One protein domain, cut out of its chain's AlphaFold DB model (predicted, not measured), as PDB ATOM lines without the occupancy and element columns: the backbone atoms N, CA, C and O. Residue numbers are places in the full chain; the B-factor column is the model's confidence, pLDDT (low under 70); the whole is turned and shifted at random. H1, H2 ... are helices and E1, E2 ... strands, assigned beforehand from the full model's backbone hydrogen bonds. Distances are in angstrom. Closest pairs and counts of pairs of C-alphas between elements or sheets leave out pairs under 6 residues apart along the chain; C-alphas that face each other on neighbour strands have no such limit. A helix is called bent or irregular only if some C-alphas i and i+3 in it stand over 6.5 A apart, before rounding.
ATOM      1  N   LEU A 195      59.507 118.071  93.910       88.50
ATOM      2  CA  LEU A 195      60.875 118.205  93.407       88.50
ATOM      3  C   LEU A 195      61.429 116.850  92.952       88.50
ATOM      4  O   LEU A 195      62.053 116.751  91.895       88.50
ATOM      5  N   ILE A 196      61.120 115.793  93.705       87.25
ATOM      6  CA  ILE A 196      61.494 114.414  93.385       87.25
ATOM      7  C   ILE A 196      60.894 113.990  92.040       87.25
ATOM      8  O   ILE A 196      61.600 113.467  91.177       87.25
ATOM      9  N   THR A 197      59.614 114.278  91.815       80.31
ATOM     10  CA  THR A 197      58.923 113.976  90.556       80.31
ATOM     11  C   THR A 197      59.545 114.746  89.389       80.31
ATOM     12  O   THR A 197      59.764 114.173  88.321       80.31
ATOM     13  N   SER A 198      59.900 116.015  89.597       80.56
ATOM     14  CA  SER A 198      60.564 116.846  88.583       80.56
ATOM     15  C   SER A 198      61.945 116.298  88.202       80.56
ATOM     16  O   SER A 198      62.245 116.151  87.015       80.56
ATOM     17  N   ILE A 199      62.754 115.905  89.191       85.62
ATOM     18  CA  ILE A 199      64.073 115.288  88.976       85.62
ATOM     19  C   ILE A 199      63.933 113.957  88.229       85.62
ATOM     20  O   ILE A 199      64.634 113.723  87.244       85.62
ATOM     21  N   MET A 200      62.997 113.098  88.647       85.56
ATOM     22  CA  MET A 200      62.749 111.814  87.988       85.56
ATOM     23  C   MET A 200      62.336 111.990  86.523       85.56
ATOM     24  O   MET A 200      62.769 111.222  85.663       85.56
ATOM     25  N   PHE A 201      61.528 113.007  86.210       78.94
ATOM     26  CA  PHE A 201      61.134 113.288  84.832       78.94
ATOM     27  C   PHE A 201      62.297 113.775  83.968       78.94
ATOM     28  O   PHE A 201      62.384 113.342  82.820       78.94
ATOM     29  N   GLU A 202      63.183 114.628  84.483       82.88
ATOM     30  CA  GLU A 202      64.381 115.061  83.749       82.88
ATOM     31  C   GLU A 202      65.352 113.902  83.501       82.88
ATOM     32  O   GLU A 202      65.787 113.683  82.370       82.88
ATOM     33  N   GLN A 203      65.612 113.072  84.513       82.75
ATOM     34  CA  GLN A 203      66.441 111.874  84.344       82.75
ATOM     35  C   GLN A 203      65.825 110.880  83.351       82.75
ATOM     36  O   GLN A 203      66.527 110.267  82.547       82.75
ATOM     37  N   ALA A 204      64.498 110.747  83.330       75.31
ATOM     38  CA  ALA A 204      63.829 109.907  82.345       75.31
ATOM     39  C   ALA A 204      64.019 110.417  80.905       75.31
ATOM     40  O   ALA A 204      64.026 109.601  79.985       75.31
ATOM     41  N   LYS A 205      64.202 111.730  80.681       72.31
ATOM     42  CA  LYS A 205      64.487 112.286  79.342       72.31
ATOM     43  C   LYS A 205      65.891 111.939  78.855       72.31
ATOM     44  O   LYS A 205      66.075 111.718  77.658       72.31
ATOM     45  N   THR A 206      66.874 111.901  79.753       70.38
ATOM     46  CA  THR A 206      68.268 111.573  79.407       70.38
ATOM     47  C   THR A 206      68.473 110.071  79.229       70.38
ATOM     48  O   THR A 206      69.222 109.659  78.347       70.38
ATOM     49  N   LEU A 207      67.754 109.255  80.004       77.00
ATOM     50  CA  LEU A 207      67.785 107.791  79.930       77.00
ATOM     51  C   LEU A 207      66.820 107.210  78.882       77.00
ATOM     52  O   LEU A 207      66.812 105.997  78.647       77.00
ATOM     53  N   ALA A 208      65.992 108.048  78.250       67.75
ATOM     54  CA  ALA A 208      65.054 107.606  77.232       67.75
ATOM     55  C   ALA A 208      65.806 106.978  76.040       67.75
ATOM     56  O   ALA A 208      66.759 107.565  75.525       67.75
ATOM     57  N   PRO A 209      65.360 105.810  75.536       75.25
ATOM     58  CA  PRO A 209      65.903 105.229  74.314       75.25
ATOM     59  C   PRO A 209      65.933 106.251  73.173       75.25
ATOM     60  O   PRO A 209      64.962 106.983  72.995       75.25
ATOM     61  N   ALA A 210      66.977 106.236  72.338       69.12
ATOM     62  CA  ALA A 210      67.206 107.238  71.284       69.12
ATOM     63  C   ALA A 210      66.000 107.492  70.352       69.12
ATOM     64  O   ALA A 210      65.843 108.580  69.815       69.12
ATOM     65  N   ARG A 211      65.093 106.517  70.194       69.94
ATOM     66  CA  ARG A 211      63.827 106.667  69.443       69.94
ATOM     67  C   ARG A 211      62.845 107.692  70.038       69.94
ATOM     68  O   ARG A 211      61.912 108.115  69.361       69.94
ATOM     69  N   TYR A 212      63.031 108.067  71.298       70.62
ATOM     70  CA  TYR A 212      62.198 109.020  72.032       70.62
ATOM     71  C   TYR A 212      62.864 110.382  72.233       70.62
ATOM     72  O   TYR A 212      62.234 111.308  72.740       70.62
ATOM     73  N   GLN A 213      64.110 110.508  71.785       75.19
ATOM     74  CA  GLN A 213      64.945 111.677  71.969       75.19
ATOM     75  C   GLN A 213      65.228 112.309  70.603       75.19
ATOM     76  O   GLN A 213      65.598 111.623  69.652       75.19
ATOM     77  N   ARG A 214      65.027 113.620  70.476       76.75
ATOM     78  CA  ARG A 214      65.348 114.364  69.257       76.75
ATOM     79  C   ARG A 214      66.305 115.488  69.609       76.75
ATOM     80  O   ARG A 214      65.927 116.421  70.304       76.75
ATOM     81  N   ILE A 215      67.521 115.415  69.084       78.12
ATOM     82  CA  ILE A 215      68.486 116.508  69.198       78.12
ATOM     83  C   ILE A 215      68.054 117.612  68.230       78.12
ATOM     84  O   ILE A 215      67.866 117.377  67.030       78.12
ATOM     85  N   LEU A 216      67.824 118.801  68.769       79.38
ATOM     86  CA  LEU A 216      67.496 119.997  68.011       79.38
ATOM     87  C   LEU A 216      68.779 120.649  67.465       79.38
ATOM     88  O   LEU A 216      69.898 120.274  67.810       79.38
ATOM     89  N   ARG A 217      68.635 121.580  66.514       72.75
ATOM     90  CA  ARG A 217      69.791 122.184  65.815       72.75
ATOM     91  C   ARG A 217      70.663 123.063  66.716       72.75
ATOM     92  O   ARG A 217      71.822 123.280  66.394       72.75
ATOM     93  N   ASP A 218      70.090 123.555  67.799       83.62
ATOM     94  CA  ASP A 218      70.725 124.274  68.905       83.62
ATOM     95  C   ASP A 218      71.449 123.334  69.892       83.62
ATOM     96  O   ASP A 218      72.059 123.803  70.846       83.62
ATOM     97  N   GLY A 219      71.399 122.014  69.675       73.12
ATOM     98  CA  GLY A 219      72.022 121.019  70.548       73.12
ATOM     99  C   GLY A 219      71.178 120.640  71.764       73.12
ATOM    100  O   GLY A 219      71.607 119.797  72.549       73.12
ATOM    101  N   THR A 220      69.972 121.199  71.917       82.31
ATOM    102  CA  THR A 220      69.082 120.824  73.017       82.31
ATOM    103  C   THR A 220      68.397 119.486  72.746       82.31
ATOM    104  O   THR A 220      68.144 119.082  71.604       82.31
ATOM    105  N   ILE A 221      68.117 118.752  73.822       76.50
ATOM    106  CA  ILE A 221      67.421 117.471  73.763       76.50
ATOM    107  C   ILE A 221      65.914 117.732  73.857       76.50
ATOM    108  O   ILE A 221      65.378 118.021  74.924       76.50
ATOM    109  N   GLY A 222      65.229 117.627  72.721       75.94
ATOM    110  CA  GLY A 222      63.775 117.686  72.625       75.94
ATOM    111  C   GLY A 222      63.122 116.309  72.745       75.94
ATOM    112  O   GLY A 222      63.708 115.272  72.416       75.94
ATOM    113  N   GLU A 223      61.864 116.293  73.179       80.31
ATOM    114  CA  GLU A 223      61.050 115.076  73.235       80.31
ATOM    115  C   GLU A 223      60.391 114.785  71.881       80.31
ATOM    116  O   GLU A 223      59.964 115.700  71.174       80.31
ATOM    117  N   THR A 224      60.260 113.509  71.508       81.62
ATOM    118  CA  THR A 224      59.451 113.133  70.336       81.62
ATOM    119  C   THR A 224      57.963 113.030  70.690       81.62
ATOM    120  O   THR A 224      57.596 112.738  71.828       81.62
ATOM    121  N   GLU A 225      57.075 113.179  69.697       82.81
ATOM    122  CA  GLU A 225      55.620 112.997  69.872       82.81
ATOM    123  C   GLU A 225      55.254 111.646  70.508       82.81
ATOM    124  O   GLU A 225      54.280 111.530  71.256       82.81
ATOM    125  N   GLN A 226      56.056 110.609  70.248       79.62
ATOM    126  CA  GLN A 226      55.863 109.294  70.851       79.62
ATOM    127  C   GLN A 226      56.097 109.312  72.366       79.62
ATOM    128  O   GLN A 226      55.343 108.665  73.095       79.62
ATOM    129  N   MET A 227      57.092 110.068  72.844       80.12
ATOM    130  CA  MET A 227      57.358 110.241  74.274       80.12
ATOM    131  C   MET A 227      56.227 111.018  74.950       80.12
ATOM    132  O   MET A 227      55.729 110.593  75.993       80.12
ATOM    133  N   ILE A 228      55.731 112.074  74.301       82.25
ATOM    134  CA  ILE A 228      54.571 112.848  74.771       82.25
ATOM    135  C   ILE A 228      53.336 111.939  74.910       82.25
ATOM    136  O   ILE A 228      52.649 111.949  75.935       82.25
ATOM    137  N   LYS A 229      53.076 111.082  73.912       87.81
ATOM    138  CA  LYS A 229      51.961 110.122  73.937       87.81
ATOM    139  C   LYS A 229      52.108 109.084  75.054       87.81
ATOM    140  O   LYS A 229      51.118 108.742  75.703       87.81
ATOM    141  N   GLN A 230      53.321 108.586  75.289       82.31
ATOM    142  CA  GLN A 230      53.591 107.645  76.378       82.31
ATOM    143  C   GLN A 230      53.421 108.290  77.752       82.31
ATOM    144  O   GLN A 230      52.739 107.707  78.592       82.31
ATOM    145  N   LYS A 231      53.948 109.504  77.961       82.50
ATOM    146  CA  LYS A 231      53.760 110.262  79.204       82.50
ATOM    147  C   LYS A 231      52.284 110.478  79.514       82.50
ATOM    148  O   LYS A 231      51.854 110.185  80.622       82.50
ATOM    149  N   LYS A 232      51.483 110.886  78.520       87.50
ATOM    150  CA  LYS A 232      50.031 111.058  78.686       87.50
ATOM    151  C   LYS A 232      49.341 109.762  79.128       87.50
ATOM    152  O   LYS A 232      48.546 109.788  80.060       87.50
ATOM    153  N   LYS A 233      49.685 108.632  78.501       89.06
ATOM    154  CA  LYS A 233      49.144 107.309  78.857       89.06
ATOM    155  C   LYS A 233      49.559 106.868  80.264       89.06
ATOM    156  O   LYS A 233      48.800 106.186  80.943       89.06
ATOM    157  N   LEU A 234      50.776 107.204  80.686       84.81
ATOM    158  CA  LEU A 234      51.280 106.875  82.018       84.81
ATOM    159  C   LEU A 234      50.568 107.721  83.080       84.81
ATOM    160  O   LEU A 234      50.080 107.170  84.061       84.81
ATOM    161  N   LEU A 235      50.406 109.022  82.826       84.38
ATOM    162  CA  LEU A 235      49.668 109.932  83.702       84.38
ATOM    163  C   LEU A 235      48.217 109.469  83.907       84.38
ATOM    164  O   LEU A 235      47.738 109.425  85.031       84.38
ATOM    165  N   GLU A 236      47.541 109.053  82.834       85.88
ATOM    166  CA  GLU A 236      46.174 108.513  82.886       85.88
ATOM    167  C   GLU A 236      46.075 107.263  83.774       85.88
ATOM    168  O   GLU A 236      45.150 107.139  84.574       85.88
ATOM    169  N   LYS A 237      47.066 106.365  83.703       86.06
ATOM    170  CA  LYS A 237      47.127 105.189  84.583       86.06
ATOM    171  C   LYS A 237      47.362 105.561  86.042       86.06
ATOM    172  O   LYS A 237      46.742 104.964  86.911       86.06
ATOM    173  N   VAL A 238      48.244 106.522  86.309       82.38
ATOM    174  CA  VAL A 238      48.514 106.989  87.677       82.38
ATOM    175  C   VAL A 238      47.253 107.595  88.285       82.38
ATOM    176  O   VAL A 238      46.918 107.264  89.418       82.38
ATOM    177  N   VAL A 239      46.521 108.412  87.523       86.50
ATOM    178  CA  VAL A 239      45.242 108.989  87.961       86.50
ATOM    179  C   VAL A 239      44.218 107.889  88.251       86.50
ATOM    180  O   VAL A 239      43.670 107.864  89.349       86.50
ATOM    181  N   ALA A 240      44.032 106.927  87.341       80.44
ATOM    182  CA  ALA A 240      43.108 105.811  87.552       80.44
ATOM    183  C   ALA A 240      43.473 104.964  88.789       80.44
ATOM    184  O   ALA A 240      42.605 104.596  89.576       80.44
ATOM    185  N   CYS A 241      44.760 104.678  89.006       76.44
ATOM    186  CA  CYS A 241      45.215 103.971  90.204       76.44
ATOM    187  C   CYS A 241      44.982 104.789  91.481       76.44
ATOM    188  O   CYS A 241      44.592 104.220  92.497       76.44
ATOM    189  N   LYS A 242      45.181 106.111  91.439       80.56
ATOM    190  CA  LYS A 242      44.934 107.004  92.578       80.56
ATOM    191  C   LYS A 242      43.449 107.056  92.948       80.56
ATOM    192  O   LYS A 242      43.125 107.049  94.132       80.56
ATOM    193  N   GLU A 243      42.553 107.052  91.962       76.31
ATOM    194  CA  GLU A 243      41.104 106.959  92.190       76.31
ATOM    195  C   GLU A 243      40.704 105.620  92.825       76.31
ATOM    196  O   GLU A 243      39.921 105.609  93.772       76.31
ATOM    197  N   LEU A 244      41.291 104.505  92.371       73.50
ATOM    198  CA  LEU A 244      41.039 103.187  92.963       73.50
ATOM    199  C   LEU A 244      41.484 103.134  94.428       73.50
ATOM    200  O   LEU A 244      40.674 102.788  95.282       73.50
ATOM    201  N   VAL A 245      42.710 103.573  94.730       70.81
ATOM    202  CA  VAL A 245      43.235 103.634  96.107       70.81
ATOM    203  C   VAL A 245      42.365 104.526  97.005       70.81
ATOM    204  O   VAL A 245      42.029 104.133  98.115       70.81
ATOM    205  N   SER A 246      41.898 105.672  96.498       67.50
ATOM    206  CA  SER A 246      41.006 106.580  97.239       67.50
ATOM    207  C   SER A 246      39.605 105.990  97.491       67.50
ATOM    208  O   SER A 246      38.942 106.344  98.465       67.50
ATOM    209  N   SER A 247      39.134 105.082  96.628       61.97
ATOM    210  CA  SER A 247      37.828 104.419  96.778       61.97
ATOM    211  C   SER A 247      37.866 103.147  97.638       61.97
ATOM    212  O   SER A 247      36.840 102.768  98.208       61.97
TER     213      SER A 247
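What this domain is: This is residues 195 to 247 of the 263 residues of an uncharacterized protein of Brugia timori (UniProt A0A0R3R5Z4). A small two-strand hairpin, E1 and E2, sits at the narrow end of an open V made by two helices, the shorter H1 running in toward it and the long H2 running away from it. The two helices stay apart, and residues 195 to 200 of H1 and 232 to 247 of H2 stick out free from a small body that holds the hairpin, the link before it and the near ends of both helices. The printed part has 53 residues, with two named helices and two named strands in the order H1, E1, E2, H2, the sheet of E1 and E2 being antiparallel. The class is mostly helix, with 35 residues in helices and 6 in strands. The whole is loose, with a radius of gyration of the C-alphas of 13.9 A, and its C-alphas span 48 by 23 by 15 A, a rod whose length owes much to H2.

Where its parts are: H1 is residues 195 to 206, 17.2 A from first to last C-alpha, and its first C-alpha, of Leu 195, is at (60.875, 118.205, 93.407). E1 is residues 213 to 215, 6.6 A long, beginning at C-alpha 213 at (64.945, 111.677, 71.969). E2 is residues 221 to 223, 6.8 A long. H2 is residues 225 to 247, 33.4 A long, and ends at C-alpha 247 at (37.828, 104.419, 96.778). Neither helix is bent.

How they stand to each other: The closest C-alphas of H1 and E1 are those of Lys 205 and Gln 213, 7.4 A apart. The closest C-alphas of H1 and E2 are those of Lys 205 and Glu 223, 7.5 A apart. E1 and E2 form a hairpin of antiparallel neighbour strands, with 136 degrees between their directions. The C-alphas of Arg 214 and Gly 222 face each other at 5.0 A, and those of Ile 215 and Ile 221 at 4.8 A. N 214 and O 222 are within hydrogen-bond range at 2.9 A, and N 222 and O 214 at 2.8 A. H1 and H2 are apart. E1 and H2 are apart, but only just, with their closest C-alphas 8.1 A from each other. In both H1 and H2 every O i to N i+4 pair is within hydrogen-bond range.

The domain as a whole: The two C-alphas farthest apart are those of Arg 217 and Ser 247, at 47.9 A. Without the stretches that stand free, the remaining 31 residues span 25 by 18 by 13 A. The printed part has no cut. The links from E1 to E2 and from E2 to H2 are tight, and the link from H1 to E1 is short. The mean pLDDT of the printed part is 79.0, and residue 208, residues 210 to 211 and residues 246 to 247 are under 70.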